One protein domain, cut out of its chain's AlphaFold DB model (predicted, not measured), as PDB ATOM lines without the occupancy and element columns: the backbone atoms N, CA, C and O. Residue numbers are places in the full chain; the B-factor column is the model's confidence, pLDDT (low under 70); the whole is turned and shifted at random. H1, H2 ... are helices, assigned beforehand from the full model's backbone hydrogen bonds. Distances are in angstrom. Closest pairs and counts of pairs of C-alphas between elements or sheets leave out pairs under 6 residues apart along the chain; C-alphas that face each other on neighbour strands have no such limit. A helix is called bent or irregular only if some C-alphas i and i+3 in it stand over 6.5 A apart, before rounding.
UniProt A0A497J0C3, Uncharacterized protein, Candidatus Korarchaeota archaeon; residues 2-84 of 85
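This is residues 2 to 84 of the 85 residues of an uncharacterized protein of Candidatus Korarchaeota archaeon (UniProt A0A497J0C3). Picture one very long helix, H1, that runs nearly straight through a slight bend and makes the whole length of an open, sparse model. At its far end a tight turn folds the printed part back into a short helix, H2, near H1b, and a strung-out link then leads to H3, a short helix that points away from H1. The printed part has 83 residues with three named helices, H1, H2 and H3 in that order, and no named strand, and its class is all helix. It is extended, with a radius of gyration of the C-alphas of 23.1 A and spans of 78 by 29 by 18 A.

Find C-alpha 2 at (205.634, 136.053, 131.545), where H1, residues 2 to 52, begins. By its hydrogen bonds it was assigned as one helix, but it is bent: C-alphas 23 and 26 are 6.6 A apart. Arm H1a, residues 2 to 23, is 31.8 A long; arm H1b, residues 26 to 52, is 38.9 A long and ends at C-alpha 52, (163.346, 126.495, 193.747). Next come H2, residues 57 to 67, and H3, residues 74 to 82, which ends at C-alpha 82, (170.323, 148.582, 159.520).

H1a and H1b stand at a shallow tilt of 16 degrees. Look at Leu 50 and Ile 60: their C-alphas, 6.8 A apart, are the closest of H1b and H2, which are close but not clearly touching. These two run opposite ways at a steep tilt of 48 degrees. H3 is apart from H1a, H1b and H2. In H1a, H1b, H2 and H3, every O i to N i+4 pair is within hydrogen-bond range.

The C-alphas farthest apart, those of Gly 2 and Gly 54, are 78.6 A apart. Residues 2 to 38 and 73 to 79 stand free. The printed part has no cut; the link from H1 to H2 is tight, and that from H2 to H3 is short. Mean pLDDT of the printed part is 80.2; look for values under 70 at residues 67 to 75, 77 to 78, 81 and 84.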
ATOM      1  N   GLY A   2     206.231 135.318 130.406       72.06
ATOM      2  CA  GLY A   2     205.634 136.053 131.545       72.06
ATOM      3  C   GLY A   2     204.156 135.754 131.868       72.06
ATOM      4  O   GLY A   2     203.791 135.679 133.033       72.06
ATOM      5  N   ARG A   3     203.309 135.505 130.856       75.25
ATOM      6  CA  ARG A   3     201.863 135.250 131.055       75.25
ATOM      7  C   ARG A   3     201.558 133.912 131.745       75.25
ATOM      8  O   ARG A   3     200.610 133.827 132.510       75.25
ATOM      9  N   ILE A   4     202.378 132.888 131.496       83.31
ATOM     10  CA  ILE A   4     202.231 131.559 132.113       83.31
ATOM     11  C   ILE A   4     202.609 131.623 133.599       83.31
ATOM     12  O   ILE A   4     201.921 131.045 134.430       83.31
ATOM     13  N   ARG A   5     203.659 132.384 133.939       81.75
ATOM     14  CA  ARG A   5     204.065 132.611 135.331       81.75
ATOM     15  C   ARG A   5     202.987 133.377 136.112       81.75
ATOM     16  O   ARG A   5     202.602 132.931 137.180       81.75
ATOM     17  N   ALA A   6     202.411 134.425 135.516       84.94
ATOM     18  CA  ALA A   6     201.303 135.169 136.124       84.94
ATOM     19  C   ALA A   6     200.046 134.304 136.359       84.94
ATOM     20  O   ALA A   6     199.398 134.428 137.392       84.94
ATOM     21  N   LEU A   7     199.708 133.405 135.426       87.94
ATOM     22  CA  LEU A   7     198.604 132.454 135.608       87.94
ATOM     23  C   LEU A   7     198.863 131.478 136.763       87.94
ATOM     24  O   LEU A   7     197.962 131.235 137.562       87.94
ATOM     25  N   LEU A   8     200.086 130.950 136.871       90.25
ATOM     26  CA  LEU A   8     200.481 130.085 137.985       90.25
ATOM     27  C   LEU A   8     200.382 130.813 139.331       90.25
ATOM     28  O   LEU A   8     199.808 130.261 140.267       90.25
ATOM     29  N   ASP A   9     200.848 132.061 139.411       91.00
ATOM     30  CA  ASP A   9     200.765 132.866 140.638       91.00
ATOM     31  C   ASP A   9     199.309 133.122 141.066       91.00
ATOM     32  O   ASP A   9     198.989 133.055 142.257       91.00
ATOM     33  N   ILE A  10     198.397 133.350 140.112       92.94
ATOM     34  CA  ILE A  10     196.959 133.508 140.391       92.94
ATOM     35  C   ILE A  10     196.366 132.208 140.944       92.94
ATOM     36  O   ILE A  10     195.661 132.236 141.953       92.94
ATOM     37  N   ILE A  11     196.663 131.067 140.316       93.44
ATOM     38  CA  ILE A  11     196.150 129.760 140.752       93.44
ATOM     39  C   ILE A  11     196.645 129.438 142.166       93.44
ATOM     40  O   ILE A  11     195.847 129.064 143.028       93.44
ATOM     41  N   VAL A  12     197.939 129.647 142.430       93.50
ATOM     42  CA  VAL A  12     198.528 129.448 143.761       93.50
ATOM     43  C   VAL A  12     197.884 130.386 144.782       93.50
ATOM     44  O   VAL A  12     197.505 129.938 145.864       93.50
ATOM     45  N   SER A  13     197.669 131.657 144.433       92.00
ATOM     46  CA  SER A  13     197.011 132.625 145.320       92.00
ATOM     47  C   SER A  13     195.587 132.199 145.690       92.00
ATOM     48  O   SER A  13     195.211 132.257 146.860       92.00
ATOM     49  N   ILE A  14     194.805 131.704 144.725       95.06
ATOM     50  CA  ILE A  14     193.451 131.185 144.976       95.06
ATOM     51  C   ILE A  14     193.504 129.946 145.877       95.06
ATOM     52  O   ILE A  14     192.717 129.846 146.822       95.06
ATOM     53  N   MET A  15     194.434 129.016 145.633       94.31
ATOM     54  CA  MET A  15     194.593 127.826 146.478       94.31
ATOM     55  C   MET A  15     194.938 128.194 147.923       94.31
ATOM     56  O   MET A  15     194.341 127.644 148.849       94.31
ATOM     57  N   VAL A  16     195.847 129.151 148.124       93.81
ATOM     58  CA  VAL A  16     196.227 129.630 149.460       93.81
ATOM     59  C   VAL A  16     195.040 130.299 150.151       93.81
ATOM     60  O   VAL A  16     194.737 129.952 151.290       93.81
ATOM     61  N   LEU A  17     194.313 131.188 149.467       92.81
ATOM     62  CA  LEU A  17     193.112 131.822 150.026       92.81
ATOM     63  C   LEU A  17     192.044 130.794 150.412       92.81
ATOM     64  O   LEU A  17     191.415 130.920 151.463       92.81
ATOM     65  N   THR A  18     191.874 129.753 149.598       92.88
ATOM     66  CA  THR A  18     190.923 128.669 149.872       92.88
ATOM     67  C   THR A  18     191.335 127.872 151.108       92.88
ATOM     68  O   THR A  18     190.499 127.628 151.976       92.88
ATOM     69  N   LEU A  19     192.617 127.518 151.237       93.50
ATOM     70  CA  LEU A  19     193.167 126.836 152.415       93.50
ATOM     71  C   LEU A  19     192.997 127.664 153.689       93.50
ATOM     72  O   LEU A  19     192.557 127.138 154.710       93.50
ATOM     73  N   VAL A  20     193.301 128.961 153.615       90.19
ATOM     74  CA  VAL A  20     193.109 129.896 154.727       90.19
ATOM     75  C   VAL A  20     191.634 129.937 155.121       90.19
ATOM     76  O   VAL A  20     191.315 129.730 156.289       90.19
ATOM     77  N   GLY A  21     190.722 130.110 154.160       87.12
ATOM     78  CA  GLY A  21     189.280 130.083 154.415       87.12
ATOM     79  C   GLY A  21     188.819 128.776 155.067       87.12
ATOM     80  O   GLY A  21     188.084 128.807 156.056       87.12
ATOM     81  N   LEU A  22     189.308 127.632 154.578       90.31
ATOM     82  CA  LEU A  22     188.981 126.318 155.135       90.31
ATOM     83  C   LEU A  22     189.476 126.156 156.577       90.31
ATOM     84  O   LEU A  22     188.779 125.574 157.406       90.31
ATOM     85  N   ALA A  23     190.647 126.708 156.897       86.25
ATOM     86  CA  ALA A  23     191.200 126.681 158.247       86.25
ATOM     87  C   ALA A  23     190.359 127.491 159.254       86.25
ATOM     88  O   ALA A  23     190.369 127.184 160.446       86.25
ATOM     89  N   PHE A  24     189.582 128.478 158.793       87.38
ATOM     90  CA  PHE A  24     188.669 129.250 159.644       87.38
ATOM     91  C   PHE A  24     187.305 128.578 159.879       87.38
ATOM     92  O   PHE A  24     186.656 128.887 160.881       87.38
ATOM     93  N   LEU A  25     186.870 127.628 159.038       85.81
ATOM     94  CA  LEU A  25     185.628 126.870 159.271       85.81
ATOM     95  C   LEU A  25     185.537 126.220 160.666       85.81
ATOM     96  O   LEU A  25     184.506 126.399 161.322       85.81
ATOM     97  N   PRO A  26     186.558 125.494 161.170       86.38
ATOM     98  CA  PRO A  26     186.486 124.894 162.502       86.38
ATOM     99  C   PRO A  26     186.359 125.947 163.608       86.38
ATOM    100  O   PRO A  26     185.651 125.717 164.588       86.38
ATOM    101  N   TYR A  27     186.972 127.122 163.441       84.81
ATOM    102  CA  TYR A  27     186.845 128.224 164.394       84.81
ATOM    103  C   TYR A  27     185.417 128.786 164.435       84.81
ATOM    104  O   TYR A  27     184.849 128.969 165.515       84.81
ATOM    105  N   ILE A  28     184.795 128.977 163.269       82.56
ATOM    106  CA  ILE A  28     183.387 129.382 163.167       82.56
ATOM    107  C   ILE A  28     182.490 128.332 163.839       82.56
ATOM    108  O   ILE A  28     181.659 128.673 164.685       82.56
ATOM    109  N   GLY A  29     182.702 127.046 163.538       83.69
ATOM    110  CA  GLY A  29     181.976 125.941 164.170       83.69
ATOM    111  C   GLY A  29     182.123 125.924 165.695       83.69
ATOM    112  O   GLY A  29     181.134 125.759 166.413       83.69
ATOM    113  N   TYR A  30     183.331 126.180 166.204       87.94
ATOM    114  CA  TYR A  30     183.598 126.293 167.636       87.94
ATOM    115  C   TYR A  30     182.821 127.447 168.286       87.94
ATOM    116  O   TYR A  30     182.251 127.261 169.364       87.94
ATOM    117  N   ILE A  31     182.725 128.611 167.633       84.62
ATOM    118  CA  ILE A  31     181.927 129.744 168.131       84.62
ATOM    119  C   ILE A  31     180.451 129.352 168.256       84.62
ATOM    120  O   ILE A  31     179.848 129.577 169.310       84.62
ATOM    121  N   PHE A  32     179.873 128.727 167.225       83.06
ATOM    122  CA  PHE A  32     178.479 128.269 167.267       83.06
ATOM    123  C   PHE A  32     178.247 127.229 168.367       83.06
ATOM    124  O   PHE A  32     177.267 127.323 169.113       83.06
ATOM    125  N   LEU A  33     179.161 126.266 168.516       86.69
ATOM    126  CA  LEU A  33     179.073 125.246 169.557       86.69
ATOM    127  C   LEU A  33     179.157 125.867 170.957       86.69
ATOM    128  O   LEU A  33     178.342 125.549 171.827       86.69
ATOM    129  N   LYS A  34     180.089 126.802 171.163       82.06
ATOM    130  CA  LYS A  34     180.256 127.531 172.424       82.06
ATOM    131  C   LYS A  34     179.020 128.365 172.756       82.06
ATOM    132  O   LYS A  34     178.546 128.315 173.889       82.06
ATOM    133  N   ALA A  35     178.454 129.076 171.781       81.06
ATOM    134  CA  ALA A  35     177.223 129.843 171.962       81.06
ATOM    135  C   ALA A  35     176.040 128.938 172.344       81.06
ATOM    136  O   ALA A  35     175.316 129.227 173.302       81.06
ATOM    137  N   LYS A  36     175.884 127.797 171.658       82.88
ATOM    138  CA  LYS A  36     174.860 126.791 171.982       82.88
ATOM    139  C   LYS A  36     175.042 126.239 173.397       82.88
ATOM    140  O   LYS A  36     174.062 126.111 174.129       82.88
ATOM    141  N   TRP A  37     176.281 125.955 173.800       85.06
ATOM    142  CA  TRP A  37     176.599 125.441 175.132       85.06
ATOM    143  C   TRP A  37     176.316 126.463 176.240       85.06
ATOM    144  O   TRP A  37     175.688 126.123 177.243       85.06
ATOM    145  N   MET A  38     176.701 127.726 176.037       82.19
ATOM    146  CA  MET A  38     176.396 128.825 176.960       82.19
ATOM    147  C   MET A  38     174.883 129.015 177.126       82.19
ATOM    148  O   MET A  38     174.404 129.113 178.255       82.19
ATOM    149  N   ARG A  39     174.116 128.971 176.026       81.00
ATOM    150  CA  ARG A  39     172.643 129.029 176.058       81.00
ATOM    151  C   ARG A  39     172.047 127.861 176.847       81.00
ATOM    152  O   ARG A  39     171.188 128.073 177.696       81.00
ATOM    153  N   TRP A  40     172.542 126.643 176.633       82.38
ATOM    154  CA  TRP A  40     172.134 125.459 177.401       82.38
ATOM    155  C   TRP A  40     172.448 125.575 178.897       82.38
ATOM    156  O   TRP A  40     171.674 125.127 179.743       82.38
ATOM    157  N   ARG A  41     173.592 126.166 179.248       84.81
ATOM    158  CA  ARG A  41     173.981 126.387 180.644       84.81
ATOM    159  C   ARG A  41     173.091 127.429 181.320       84.81
ATOM    160  O   ARG A  41     172.636 127.171 182.429       84.81
ATOM    161  N   ALA A  42     172.812 128.545 180.646       81.88
ATOM    162  CA  ALA A  42     171.902 129.576 181.142       81.88
ATOM    163  C   ALA A  42     170.496 129.009 181.389       81.88
ATOM    164  O   ALA A  42     169.936 129.204 182.463       81.88
ATOM    165  N   LEU A  43     169.982 128.205 180.453       80.81
ATOM    166  CA  LEU A  43     168.685 127.542 180.597       80.81
ATOM    167  C   LEU A  43     168.596 126.650 181.831       80.81
ATOM    168  O   LEU A  43     167.621 126.705 182.574       80.81
ATOM    169  N   ARG A  44     169.634 125.851 182.090       83.94
ATOM    170  CA  ARG A  44     169.667 124.993 183.281       83.94
ATOM    171  C   ARG A  44     169.658 125.790 184.582       83.94
ATOM    172  O   ARG A  44     169.019 125.352 185.532       83.94
ATOM    173  N   LEU A  45     170.348 126.931 184.627       82.75
ATOM    174  CA  LEU A  45     170.347 127.805 185.802       82.75
ATOM    175  C   LEU A  45     168.958 128.405 186.038       82.75
ATOM    176  O   LEU A  45     168.434 128.277 187.140       82.75
ATOM    177  N   VAL A  46     168.323 128.933 184.988       82.00
ATOM    178  CA  VAL A  46     166.960 129.484 185.065       82.00
ATOM    179  C   VAL A  46     165.954 128.411 185.492       82.00
ATOM    180  O   VAL A  46     165.161 128.641 186.400       82.00
ATOM    181  N   ARG A  47     166.023 127.196 184.926       82.06
ATOM    182  CA  ARG A  47     165.175 126.073 185.372       82.06
ATOM    183  C   ARG A  47     165.383 125.733 186.845       82.06
ATOM    184  O   ARG A  47     164.417 125.425 187.537       82.06
ATOM    185  N   ALA A  48     166.626 125.751 187.326       83.88
ATOM    186  CA  ALA A  48     166.925 125.464 188.724       83.88
ATOM    187  C   ALA A  48     166.365 126.546 189.662       83.88
ATOM    188  O   ALA A  48     165.853 126.211 190.730       83.88
ATOM    189  N   GLU A  49     166.420 127.817 189.263       83.75
ATOM    190  CA  GLU A  49     165.816 128.930 190.006       83.75
ATOM    191  C   GLU A  49     164.287 128.847 190.022       83.75
ATOM    192  O   GLU A  49     163.686 128.913 191.093       83.75
ATOM    193  N   LEU A  50     163.653 128.597 188.873       82.81
ATOM    194  CA  LEU A  50     162.197 128.443 188.789       82.81
ATOM    195  C   LEU A  50     161.698 127.241 189.603       82.81
ATOM    196  O   LEU A  50     160.674 127.323 190.281       82.81
ATOM    197  N   ARG A  51     162.450 126.135 189.615       82.50
ATOM    198  CA  ARG A  51     162.105 124.960 190.427       82.50
ATOM    199  C   ARG A  51     162.241 125.229 191.928       82.50
ATOM    200  O   ARG A  51     161.419 124.746 192.698       82.50
ATOM    201  N   LYS A  52     163.234 126.023 192.352       85.56
ATOM    202  CA  LYS A  52     163.346 126.495 193.747       85.56
ATOM    203  C   LYS A  52     162.194 127.419 194.141       85.56
ATOM    204  O   LYS A  52     161.772 127.387 195.289       85.56
ATOM    205  N   ALA A  53     161.690 128.210 193.199       83.88
ATOM    206  CA  ALA A  53     160.542 129.089 193.403       83.88
ATOM    207  C   ALA A  53     159.182 128.355 193.380       83.88
ATOM    208  O   ALA A  53     158.153 128.987 193.588       83.88
ATOM    209  N   GLY A  54     159.163 127.033 193.164       87.62
ATOM    210  CA  GLY A  54     157.949 126.215 193.243       87.62
ATOM    211  C   GLY A  54     157.075 126.227 191.986       87.62
ATOM    212  O   GLY A  54     155.928 125.792 192.049       87.62
ATOM    213  N   PHE A  55     157.588 126.700 190.845       81.75
ATOM    214  CA  PHE A  55     156.842 126.671 189.584       81.75
ATOM    215  C   PHE A  55     156.652 125.235 189.067       81.75
ATOM    216  O   PHE A  55     157.573 124.414 189.143       81.75
ATOM    217  N   SER A  56     155.469 124.942 188.506       81.31
ATOM    218  CA  SER A  56     155.199 123.660 187.845       81.31
ATOM    219  C   SER A  56     156.001 123.528 186.548       81.31
ATOM    220  O   SER A  56     156.434 124.511 185.939       81.31
ATOM    221  N   GLU A  57     156.210 122.291 186.107       79.50
ATOM    222  CA  GLU A  57     157.013 122.001 184.921       79.50
ATOM    223  C   GLU A  57     156.369 122.536 183.624       79.50
ATOM    224  O   GLU A  57     157.090 122.845 182.670       79.50
ATOM    225  N   GLU A  58     155.041 122.717 183.592       81.38
ATOM    226  CA  GLU A  58     154.350 123.370 182.471       81.38
ATOM    227  C   GLU A  58     154.662 124.869 182.408       81.38
ATOM    228  O   GLU A  58     155.029 125.374 181.346       81.38
ATOM    229  N   VAL A  59     154.614 125.559 183.553       78.19
ATOM    230  CA  VAL A  59     154.880 127.005 183.639       78.19
ATOM    231  C   VAL A  59     156.327 127.321 183.260       78.19
ATOM    232  O   VAL A  59     156.596 128.303 182.570       78.19
ATOM    233  N   ILE A  60     157.273 126.454 183.635       79.06
ATOM    234  CA  ILE A  60     158.683 126.587 183.239       79.06
ATOM    235  C   ILE A  60     158.843 126.486 181.715       79.06
ATOM    236  O   ILE A  60     159.578 127.280 181.128       79.06
ATOM    237  N   LYS A  61     158.156 125.542 181.058       77.19
ATOM    238  CA  LYS A  61     158.205 125.400 179.590       77.19
ATOM    239  C   LYS A  61     157.593 126.600 178.875       77.19
ATOM    240  O   LYS A  61     158.107 127.022 177.841       77.19
ATOM    241  N   GLU A  62     156.511 127.149 179.413       78.25
ATOM    242  CA  GLU A  62     155.861 128.328 178.845       78.25
ATOM    243  C   GLU A  62     156.747 129.576 178.985       78.25
ATOM    244  O   GLU A  62     156.982 130.283 178.003       78.25
ATOM    245  N   LEU A  63     157.364 129.774 180.153       73.25
ATOM    246  CA  LEU A  63     158.351 130.835 180.386       73.25
ATOM    247  C   LEU A  63     159.582 130.707 179.480       73.25
ATOM    248  O   LEU A  63     160.075 131.718 178.984       73.25
ATOM    249  N   GLU A  64     160.068 129.494 179.212       72.50
ATOM    250  CA  GLU A  64     161.160 129.289 178.255       72.50
ATOM    251  C   GLU A  64     160.790 129.745 176.839       72.50
ATOM    252  O   GLU A  64     161.620 130.342 176.154       72.50
ATOM    253  N   ASN A  65     159.546 129.529 176.408       70.38
ATOM    254  CA  ASN A  65     159.091 129.963 175.086       70.38
ATOM    255  C   ASN A  65     158.910 131.485 174.981       70.38
ATOM    256  O   ASN A  65     159.082 132.041 173.896       70.38
ATOM    257  N   VAL A  66     158.590 132.165 176.087       70.56
ATOM    258  CA  VAL A  66     158.383 133.625 176.119       70.56
ATOM    259  C   VAL A  66     159.698 134.389 176.319       70.56
ATOM    260  O   VAL A  66     159.948 135.388 175.648       70.56
ATOM    261  N   VAL A  67     160.553 133.931 177.238       64.38
ATOM    262  CA  VAL A  67     161.782 134.640 177.646       64.38
ATOM    263  C   VAL A  67     162.935 134.395 176.679       64.38
ATOM    264  O   VAL A  67     163.835 135.228 176.571       64.38
ATOM    265  N   ILE A  68     162.935 133.268 175.965       62.34
ATOM    266  CA  ILE A  68     163.991 132.952 175.012       62.34
ATOM    267  C   ILE A  68     163.485 133.287 173.612       62.34
ATOM    268  O   ILE A  68     162.910 132.419 172.947       62.34
ATOM    269  N   PRO A  69     163.731 134.506 173.098       58.91
ATOM    270  CA  PRO A  69     163.424 134.770 171.711       58.91
ATOM    271  C   PRO A  69     164.161 133.742 170.835       58.91
ATOM    272  O   PRO A  69     165.312 133.355 171.132       58.91
ATOM    273  N   PRO A  70     163.516 133.252 169.760       59.03
ATOM    274  CA  PRO A  70     164.213 132.458 168.764       59.03
ATOM    275  C   PRO A  70     165.461 133.234 168.342       59.03
ATOM    276  O   PRO A  70     165.426 134.463 168.236       59.03
ATOM    277  N   ALA A  71     166.589 132.528 168.190       58.53
ATOM    278  CA  ALA A  71     167.826 133.170 167.758       58.53
ATOM    279  C   ALA A  71     167.500 134.022 166.522       58.53
ATOM    280  O   ALA A  71     166.861 133.488 165.609       58.53
ATOM    281  N   PRO A  72     167.844 135.324 166.506       57.84
ATOM    282  CA  PRO A  72     167.487 136.166 165.384       57.84
ATOM    283  C   PRO A  72     168.075 135.515 164.139       57.84
ATOM    284  O   PRO A  72     169.285 135.297 164.052       57.84
ATOM    285  N   GLY A  73     167.204 135.140 163.200       60.03
ATOM    286  CA  GLY A  73     167.655 134.663 161.901       60.03
ATOM    287  C   GLY A  73     168.561 135.719 161.273       60.03
ATOM    288  O   GLY A  73     168.488 136.894 161.635       60.03
ATOM    289  N   LEU A  74     169.404 135.332 160.315       63.72
ATOM    290  CA  LEU A  74     170.305 136.268 159.625       63.72
ATOM    291  C   LEU A  74     169.583 137.552 159.168       63.72
ATOM    292  O   LEU A  74     170.120 138.642 159.329       63.72
ATOM    293  N   GLY A  75     168.323 137.452 158.726       67.69
ATOM    294  CA  GLY A  75     167.482 138.611 158.404       67.69
ATOM    295  C   GLY A  75     167.152 139.529 159.592       67.69
ATOM    296  O   GLY A  75     167.129 140.745 159.433       67.69
ATOM    297  N   GLY A  76     166.950 138.985 160.796       70.62
ATOM    298  CA  GLY A  76     166.757 139.766 162.023       70.62
ATOM    299  C   GLY A  76     168.033 140.477 162.477       70.62
ATOM    300  O   GLY A  76     167.973 141.628 162.904       70.62
ATOM    301  N   VAL A  77     169.193 139.834 162.306       68.75
ATOM    302  CA  VAL A  77     170.504 140.448 162.581       68.75
ATOM    303  C   VAL A  77     170.797 141.574 161.587       68.75
ATOM    304  O   VAL A  77     171.192 142.665 161.994       68.75
ATOM    305  N   LEU A  78     170.539 141.350 160.296       68.25
ATOM    306  CA  LEU A  78     170.695 142.370 159.255       68.25
ATOM    307  C   LEU A  78     169.754 143.559 159.481       68.25
ATOM    308  O   LEU A  78     170.195 144.700 159.382       68.25
ATOM    309  N   ARG A  79     168.491 143.307 159.853       70.00
ATOM    310  CA  ARG A  79     167.511 144.358 160.169       70.00
ATOM    311  C   ARG A  79     167.907 145.187 161.391       70.00
ATOM    312  O   ARG A  79     167.679 146.389 161.412       70.00
ATOM    313  N   TRP A  80     168.505 144.562 162.400       70.44
ATOM    314  CA  TRP A  80     169.005 145.259 163.585       70.44
ATOM    315  C   TRP A  80     170.245 146.114 163.288       70.44
ATOM    316  O   TRP A  80     170.374 147.228 163.792       70.44
ATOM    317  N   LEU A  81     171.149 145.619 162.436       69.38
ATOM    318  CA  LEU A  81     172.309 146.387 161.979       69.38
ATOM    319  C   LEU A  81     171.893 147.596 161.135       69.38
ATOM    320  O   LEU A  81     172.510 148.654 161.245       69.38
ATOM    321  N   THR A  82     170.843 147.466 160.322       74.81
ATOM    322  CA  THR A  82     170.323 148.582 159.520       74.81
ATOM    323  C   THR A  82     169.443 149.544 160.312       74.81
ATOM    324  O   THR A  82     169.383 150.712 159.942       74.81
ATOM    325  N   SER A  83     168.814 149.119 161.416       72.12
ATOM    326  CA  SER A  83     168.008 150.000 162.280       72.12
ATOM    327  C   SER A  83     168.823 150.843 163.265       72.12
ATOM    328  O   SER A  83     168.247 151.636 164.000       72.12
ATOM    329  N   ARG A  84     170.142 150.635 163.348       64.25
ATOM    330  CA  ARG A  84     171.059 151.411 164.202       64.25
ATOM    331  C   ARG A  84     171.696 152.620 163.490       64.25
ATOM    332  O   ARG A  84     172.653 153.178 164.023       64.25
TER     333      ARG A  84